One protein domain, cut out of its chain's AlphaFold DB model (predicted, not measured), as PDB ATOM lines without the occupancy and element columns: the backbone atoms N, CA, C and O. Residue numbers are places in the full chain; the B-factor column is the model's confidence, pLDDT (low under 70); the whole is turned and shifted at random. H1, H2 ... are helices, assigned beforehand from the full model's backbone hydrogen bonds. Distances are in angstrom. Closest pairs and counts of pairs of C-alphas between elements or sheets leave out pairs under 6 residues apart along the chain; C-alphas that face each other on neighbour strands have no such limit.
ATOM      1  N   ALA A  26     207.457 149.214 213.937       80.50
ATOM      2  CA  ALA A  26     208.755 149.683 214.406       80.50
ATOM      3  C   ALA A  26     209.879 148.956 213.650       80.50
ATOM      4  O   ALA A  26     209.772 147.749 213.416       80.50
ATOM      5  N   LEU A  27     210.943 149.681 213.291       88.94
ATOM      6  CA  LEU A  27     212.127 149.066 212.692       88.94
ATOM      7  C   LEU A  27     212.717 148.032 213.656       88.94
ATOM      8  O   LEU A  27     212.738 148.238 214.875       88.94
ATOM      9  N   THR A  28     213.223 146.928 213.113       93.00
ATOM     10  CA  THR A  28     214.084 146.018 213.874       93.00
ATOM     11  C   THR A  28     215.525 146.546 213.903       93.00
ATOM     12  O   THR A  28     215.909 147.330 213.029       93.00
ATOM     13  N   PRO A  29     216.359 146.108 214.866       93.81
ATOM     14  CA  PRO A  29     217.777 146.453 214.872       93.81
ATOM     15  C   PRO A  29     218.495 146.077 213.565       93.81
ATOM     16  O   PRO A  29     219.269 146.869 213.043       93.81
ATOM     17  N   ASP A  30     218.183 144.915 212.989       94.69
ATOM     18  CA  ASP A  30     218.795 144.478 211.728       94.69
ATOM     19  C   ASP A  30     218.400 145.381 210.549       94.69
ATOM     20  O   ASP A  30     219.249 145.743 209.744       94.69
ATOM     21  N   GLN A  31     217.140 145.823 210.482       94.62
ATOM     22  CA  GLN A  31     216.695 146.760 209.443       94.62
ATOM     23  C   GLN A  31     217.337 148.139 209.602       94.62
ATOM     24  O   GLN A  31     217.718 148.762 208.617       94.62
ATOM     25  N   ALA A  32     217.467 148.633 210.836       94.62
ATOM     26  CA  ALA A  32     218.160 149.892 211.091       94.62
ATOM     27  C   ALA A  32     219.640 149.805 210.685       94.62
ATOM     28  O   ALA A  32     220.159 150.739 210.077       94.62
ATOM     29  N   ARG A  33     220.290 148.663 210.947       96.00
ATOM     30  CA  ARG A  33     221.661 148.382 210.508       96.00
ATOM     31  C   ARG A  33     221.791 148.436 208.984       96.00
ATOM     32  O   ARG A  33     222.688 149.109 208.491       96.00
ATOM     33  N   GLU A  34     220.902 147.763 208.254       96.12
ATOM     34  CA  GLU A  34     220.886 147.794 206.783       96.12
ATOM     35  C   GLU A  34     220.711 149.225 206.254       96.12
ATOM     36  O   GLU A  34     221.468 149.662 205.393       96.12
ATOM     37  N   LEU A  35     219.783 150.002 206.824       95.75
ATOM     38  CA  LEU A  35     219.568 151.393 206.413       95.75
ATOM     39  C   LEU A  35     220.792 152.284 206.655       95.75
ATOM     40  O   LEU A  35     221.104 153.129 205.818       95.75
ATOM     41  N   LEU A  36     221.483 152.099 207.783       95.88
ATOM     42  CA  LEU A  36     222.725 152.810 208.070       95.88
ATOM     43  C   LEU A  36     223.828 152.429 207.071       95.88
ATOM     44  O   LEU A  36     224.538 153.306 206.601       95.88
ATOM     45  N   GLN A  37     223.948 151.157 206.691       95.25
ATOM     46  CA  GLN A  37     224.946 150.730 205.700       95.25
ATOM     47  C   GLN A  37     224.652 151.258 204.290       95.25
ATOM     48  O   GLN A  37     225.578 151.640 203.577       95.25
ATOM     49  N   ASP A  38     223.380 151.285 203.893       95.62
ATOM     50  CA  ASP A  38     222.982 151.606 202.519       95.62
ATOM     51  C   ASP A  38     222.860 153.112 202.251       95.62
ATOM     52  O   ASP A  38     223.093 153.561 201.124       95.62
ATOM     53  N   TYR A  39     222.447 153.893 203.257       95.50
ATOM     54  CA  TYR A  39     222.037 155.290 203.064       95.50
ATOM     55  C   TYR A  39     222.812 156.307 203.900       95.50
ATOM     56  O   TYR A  39     222.644 157.509 203.669       95.50
ATOM     57  N   TYR A  40     223.629 155.877 204.865       96.31
ATOM     58  CA  TYR A  40     224.472 156.822 205.588       96.31
ATOM     59  C   TYR A  40     225.558 157.387 204.665       96.31
ATOM     60  O   TYR A  40     226.018 156.726 203.736       96.31
ATOM     61  N   ILE A  41     225.918 158.655 204.879       95.38
ATOM     62  CA  ILE A  41     226.823 159.383 203.976       95.38
ATOM     63  C   ILE A  41     228.247 158.821 204.057       95.38
ATOM     64  O   ILE A  41     228.922 158.708 203.034       95.38
ATOM     65  N   ASP A  42     228.678 158.485 205.271       92.50
ATOM     66  CA  ASP A  42     230.007 157.966 205.570       92.50
ATOM     67  C   ASP A  42     229.966 156.456 205.844       92.50
ATOM     68  O   ASP A  42     228.910 155.857 206.046       92.50
ATOM     69  N   GLU A  43     231.137 155.820 205.879       93.56
ATOM     70  CA  GLU A  43     231.245 154.421 206.286       93.56
ATOM     71  C   GLU A  43     230.906 154.276 207.776       93.56
ATOM     72  O   GLU A  43     231.520 154.916 208.633       93.56
ATOM     73  N   VAL A  44     229.919 153.431 208.084       95.81
ATOM     74  CA  VAL A  44     229.463 153.203 209.458       95.81
ATOM     75  C   VAL A  44     230.367 152.164 210.136       95.81
ATOM     76  O   VAL A  44     230.474 151.046 209.627       95.81
ATOM     77  N   PRO A  45     231.001 152.487 211.279       95.31
ATOM     78  CA  PRO A  45     231.877 151.557 211.992       95.31
ATOM     79  C   PRO A  45     231.183 150.253 212.425       95.31
ATOM     80  O   PRO A  45     230.018 150.262 212.822       95.31
ATOM     81  N   GLU A  46     231.905 149.124 212.414       94.62
ATOM     82  CA  GLU A  46     231.353 147.824 212.843       94.62
ATOM     83  C   GLU A  46     230.841 147.844 214.290       94.62
ATOM     84  O   GLU A  46     229.798 147.262 214.572       94.62
ATOM     85  N   ASP A  47     231.500 148.565 215.201       95.38
ATOM     86  CA  ASP A  47     231.080 148.664 216.603       95.38
ATOM     87  C   ASP A  47     229.748 149.405 216.783       95.38
ATOM     88  O   ASP A  47     229.029 149.146 217.753       95.38
ATOM     89  N   VAL A  48     229.387 150.281 215.839       96.06
ATOM     90  CA  VAL A  48     228.050 150.879 215.748       96.06
ATOM     91  C   VAL A  48     227.049 149.836 215.263       96.06
ATOM     92  O   VAL A  48     225.989 149.677 215.861       96.06
ATOM     93  N   LEU A  49     227.380 149.095 214.205       94.06
ATOM     94  CA  LEU A  49     226.486 148.105 213.602       94.06
ATOM     95  C   LEU A  49     226.224 146.916 214.547       94.06
ATOM     96  O   LEU A  49     225.108 146.398 214.584       94.06
ATOM     97  N   ASP A  50     227.197 146.516 215.360       95.06
ATOM     98  CA  ASP A  50     227.098 145.387 216.295       95.06
ATOM     99  C   ASP A  50     226.186 145.647 217.505       95.06
ATOM    100  O   ASP A  50     225.903 144.737 218.296       95.06
ATOM    101  N   GLN A  51     225.683 146.873 217.669       96.75
ATOM    102  CA  GLN A  51     224.767 147.191 218.756       96.75
ATOM    103  C   GLN A  51     223.432 146.442 218.604       96.75
ATOM    104  O   GLN A  51     222.873 146.277 217.520       96.75
ATOM    105  N   ASN A  52     222.887 145.999 219.740       94.56
ATOM    106  CA  ASN A  52     221.695 145.141 219.775       94.56
ATOM    107  C   ASN A  52     220.368 145.914 219.743       94.56
ATOM    108  O   ASN A  52     219.301 145.312 219.619       94.56
ATOM    109  N   THR A  53     220.406 147.237 219.897       95.31
ATOM    110  CA  THR A  53     219.222 148.100 219.881       95.31
ATOM    111  C   THR A  53     219.475 149.313 219.003       95.31
ATOM    112  O   THR A  53     220.607 149.775 218.880       95.31
ATOM    113  N   ILE A  54     218.407 149.851 218.412       94.94
ATOM    114  CA  ILE A  54     218.482 151.045 217.560       94.94
ATOM    115  C   ILE A  54     219.031 152.231 218.357       94.94
ATOM    116  O   ILE A  54     219.894 152.947 217.870       94.94
ATOM    117  N   GLN A  55     218.602 152.403 219.610       94.12
ATOM    118  CA  GLN A  55     219.096 153.477 220.473       94.12
ATOM    119  C   GLN A  55     220.607 153.373 220.701       94.12
ATOM    120  O   GLN A  55     221.305 154.364 220.539       94.12
ATOM    121  N   ALA A  56     221.122 152.175 220.999       95.50
ATOM    122  CA  ALA A  56     222.555 151.978 221.198       95.50
ATOM    123  C   ALA A  56     223.353 152.197 219.901       95.50
ATOM    124  O   ALA A  56     224.430 152.783 219.962       95.50
ATOM    125  N   MET A  57     222.818 151.797 218.735       96.50
ATOM    126  CA  MET A  57     223.424 152.135 217.438       96.50
ATOM    127  C   MET A  57     223.532 153.652 217.262       96.50
ATOM    128  O   MET A  57     224.604 154.156 216.955       96.50
ATOM    129  N   LEU A  58     222.443 154.394 217.482       95.94
ATOM    130  CA  LEU A  58     222.424 155.847 217.280       95.94
ATOM    131  C   LEU A  58     223.309 156.598 218.285       95.94
ATOM    132  O   LEU A  58     223.985 157.555 217.913       95.94
ATOM    133  N   GLU A  59     223.347 156.152 219.541       95.81
ATOM    134  CA  GLU A  59     224.253 156.698 220.557       95.81
ATOM    135  C   GLU A  59     225.724 156.455 220.197       95.81
ATOM    136  O   GLU A  59     226.537 157.370 220.326       95.81
ATOM    137  N   ALA A  60     226.061 155.249 219.722       96.12
ATOM    138  CA  ALA A  60     227.412 154.908 219.276       96.12
ATOM    139  C   ALA A  60     227.810 155.665 217.998       96.12
ATOM    140  O   ALA A  60     228.960 156.080 217.870       96.12
ATOM    141  N   LEU A  61     226.857 155.883 217.084       96.38
ATOM    142  CA  LEU A  61     227.053 156.683 215.874       96.38
ATOM    143  C   LEU A  61     227.376 158.145 216.218       96.38
ATOM    144  O   LEU A  61     228.194 158.770 215.550       96.38
ATOM    145  N   GLY A  62     226.743 158.692 217.263       95.00
ATOM    146  CA  GLY A  62     227.031 160.035 217.772       95.00
ATOM    147  C   GLY A  62     226.643 161.174 216.821       95.00
ATOM    148  O   GLY A  62     227.097 162.304 217.005       95.00
ATOM    149  N   ASP A  63     225.813 160.894 215.815       95.19
ATOM    150  CA  ASP A  63     225.376 161.869 214.821       95.19
ATOM    151  C   ASP A  63     224.096 162.593 215.276       95.19
ATOM    152  O   ASP A  63     223.028 161.979 215.331       95.19
ATOM    153  N   PRO A  64     224.151 163.908 215.556       93.75
ATOM    154  CA  PRO A  64     222.987 164.668 216.008       93.75
ATOM    155  C   PRO A  64     221.889 164.813 214.944       93.75
ATOM    156  O   PRO A  64     220.791 165.270 215.272       93.75
ATOM    157  N   TYR A  65     222.169 164.478 213.682       92.38
ATOM    158  CA  TYR A  65     221.211 164.563 212.581       92.38
ATOM    159  C   TYR A  65     220.518 163.235 212.274       92.38
ATOM    160  O   TYR A  65     219.531 163.229 211.534       92.38
ATOM    161  N   THR A  66     220.978 162.132 212.864       94.25
ATOM    162  CA  THR A  66     220.365 160.816 212.688       94.25
ATOM    163  C   THR A  66     219.515 160.481 213.909       94.25
ATOM    164  O   THR A  66     220.002 160.400 215.032       94.25
ATOM    165  N   THR A  67     218.218 160.270 213.693       92.62
ATOM    166  CA  THR A  67     217.272 159.931 214.760       92.62
ATOM    167  C   THR A  67     216.320 158.829 214.320       92.62
ATOM    168  O   THR A  67     215.994 158.697 213.141       92.62
ATOM    169  N   TYR A  68     215.847 158.053 215.289       92.88
ATOM    170  CA  TYR A  68     214.787 157.077 215.100       92.88
ATOM    171  C   TYR A  68     213.508 157.583 215.757       92.88
ATOM    172  O   TYR A  68     213.518 157.947 216.931       92.88
ATOM    173  N   PHE A  69     212.403 157.554 215.016       91.19
ATOM    174  CA  PHE A  69     211.071 157.783 215.566       91.19
ATOM    175  C   PHE A  69     210.370 156.445 215.763       91.19
ATOM    176  O   PHE A  69     210.234 155.654 214.827       91.19
ATOM    177  N   SER A  70     209.875 156.205 216.974       90.25
ATOM    178  CA  SER A  70     208.902 155.144 217.212       90.25
ATOM    179  C   SER A  70     207.634 155.371 216.373       90.25
ATOM    180  O   SER A  70     207.370 156.493 215.939       90.25
ATOM    181  N   PRO A  71     206.792 154.342 216.162       86.62
ATOM    182  CA  PRO A  71     205.534 154.516 215.437       86.62
ATOM    183  C   PRO A  71     204.640 155.628 216.008       86.62
ATOM    184  O   PRO A  71     203.973 156.329 215.252       86.62
ATOM    185  N   GLU A  72     204.650 155.816 217.331       84.69
ATOM    186  CA  GLU A  72     203.923 156.896 218.003       84.69
ATOM    187  C   GLU A  72     204.552 158.265 217.720       84.69
ATOM    188  O   GLU A  72     203.841 159.182 217.320       84.69
ATOM    189  N   GLU A  73     205.874 158.402 217.852       85.81
ATOM    190  CA  GLU A  73     206.587 159.656 217.561       85.81
ATOM    191  C   GLU A  73     206.480 160.038 216.086       85.81
ATOM    192  O   GLU A  73     206.269 161.202 215.763       85.81
ATOM    193  N   TYR A  74     206.556 159.059 215.186       86.12
ATOM    194  CA  TYR A  74     206.348 159.267 213.759       86.12
ATOM    195  C   TYR A  74     204.903 159.678 213.468       86.12
ATOM    196  O   TYR A  74     204.669 160.608 212.696       86.12
ATOM    197  N   GLY A  75     203.928 159.042 214.123       82.56
ATOM    198  CA  GLY A  75     202.522 159.439 214.060       82.56
ATOM    199  C   GLY A  75     202.294 160.869 214.555       82.56
ATOM    200  O   GLY A  75     201.620 161.649 213.891       82.56
ATOM    201  N   ALA A  76     202.905 161.250 215.676       80.75
ATOM    202  CA  ALA A  76     202.822 162.603 216.221       80.75
ATOM    203  C   ALA A  76     203.535 163.632 215.330       80.75
ATOM    204  O   ALA A  76     203.009 164.722 215.106       80.75
ATOM    205  N   PHE A  77     204.700 163.289 214.779       81.75
ATOM    206  CA  PHE A  77     205.450 164.143 213.862       81.75
ATOM    207  C   PHE A  77     204.665 164.384 212.572       81.75
ATOM    208  O   PHE A  77     204.404 165.528 212.209       81.75
ATOM    209  N   THR A  78     204.212 163.314 211.918       78.38
ATOM    210  CA  THR A  78     203.393 163.417 210.704       78.38
ATOM    211  C   THR A  78     202.066 164.114 210.979       78.38
ATOM    212  O   THR A  78     201.671 164.958 210.181       78.38
ATOM    213  N   GLY A  79     201.425 163.864 212.124       73.44
ATOM    214  CA  GLY A  79     200.249 164.602 212.589       73.44
ATOM    215  C   GLY A  79     200.522 166.097 212.738       73.44
ATOM    216  O   GLY A  79     199.797 166.901 212.175       73.44
ATOM    217  N   SER A  80     201.640 166.493 213.354       68.56
ATOM    218  CA  SER A  80     202.024 167.910 213.463       68.56
ATOM    219  C   SER A  80     202.266 168.590 212.109       68.56
ATOM    220  O   SER A  80     202.098 169.802 211.991       68.56
ATOM    221  N   MET A  81     202.629 167.815 211.081       69.56
ATOM    222  CA  MET A  81     202.746 168.293 209.701       69.56
ATOM    223  C   MET A  81     201.407 168.260 208.946       69.56
ATOM    224  O   MET A  81     201.218 169.056 208.033       69.56
ATOM    225  N   SER A  82     200.493 167.360 209.318       61.19
ATOM    226  CA  SER A  82     199.211 167.119 208.633       61.19
ATOM    227  C   SER A  82     198.044 167.909 209.241       61.19
ATOM    228  O   SER A  82     197.087 168.216 208.545       61.19
ATOM    229  N   ASP A  83     198.125 168.324 210.509       54.88
ATOM    230  CA  ASP A  83     197.062 169.051 211.227       54.88
ATOM    231  C   ASP A  83     196.949 170.537 210.829       54.88
ATOM    232  O   ASP A  83     196.232 171.321 211.452       54.88
ATOM    233  N   THR A  84     197.618 170.948 209.751       56.47
ATOM    234  CA  THR A  84     197.387 172.246 209.109       56.47
ATOM    235  C   THR A  84     197.194 172.088 207.605       56.47
ATOM    236  O   THR A  84     197.851 172.751 206.813       56.47
TER     237      THR A  84
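This is residues 26 to 84 of the 164 residues of the protein "PDZ domain-containing protein" of Clostridium sp. ATCC BAA-442 (UniProt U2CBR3). H1, H2 and H3 make a small head, their centres in a triangle, and H4 lies at the other end of an outstretched arm whose residues 78 to 84 stick out. The printed part has 59 residues with four named helices, H1 to H4 in order, and no named strand; the class is all helix. It is only just loose, close to compact, with a radius of gyration of the C-alphas of 12.9 A, and spans 41 by 21 by 18 A.

H1, residues 29 to 39, is close to but not clearly touching H2, residues 46 to 49; their closest C-alphas, of Arg 33 and Leu 49, are 5.7 A apart. H1 is close to but not clearly touching H3, residues 54 to 61, at a steep tilt of 43 degrees, the same way; the closest C-alphas, of Pro 29 and Ile 54, are 5.4 A apart. H2 and H3 touch, closest at the C-alphas of Val 48 and Met 57, 5.1 A. H4, residues 71 to 82, is apart from H1, H2 and H3. In H1, H3 and H4 every O i to N i+4 pair is within hydrogen-bond range; H2 is too short for one.

H1 begins at C-alpha 29 (217.777, 146.453, 214.872) and is 15.4 A long. H2 is 4.9 A and H3 10.4 A long. H4, 15.7 A, ends at C-alpha 82 (199.211, 167.119, 208.633).

The farthest C-alphas, of Glu 46 and Thr 84, are 42.0 A apart. The printed part has no cut and no long link. Residues 80 to 84 have pLDDT under 70.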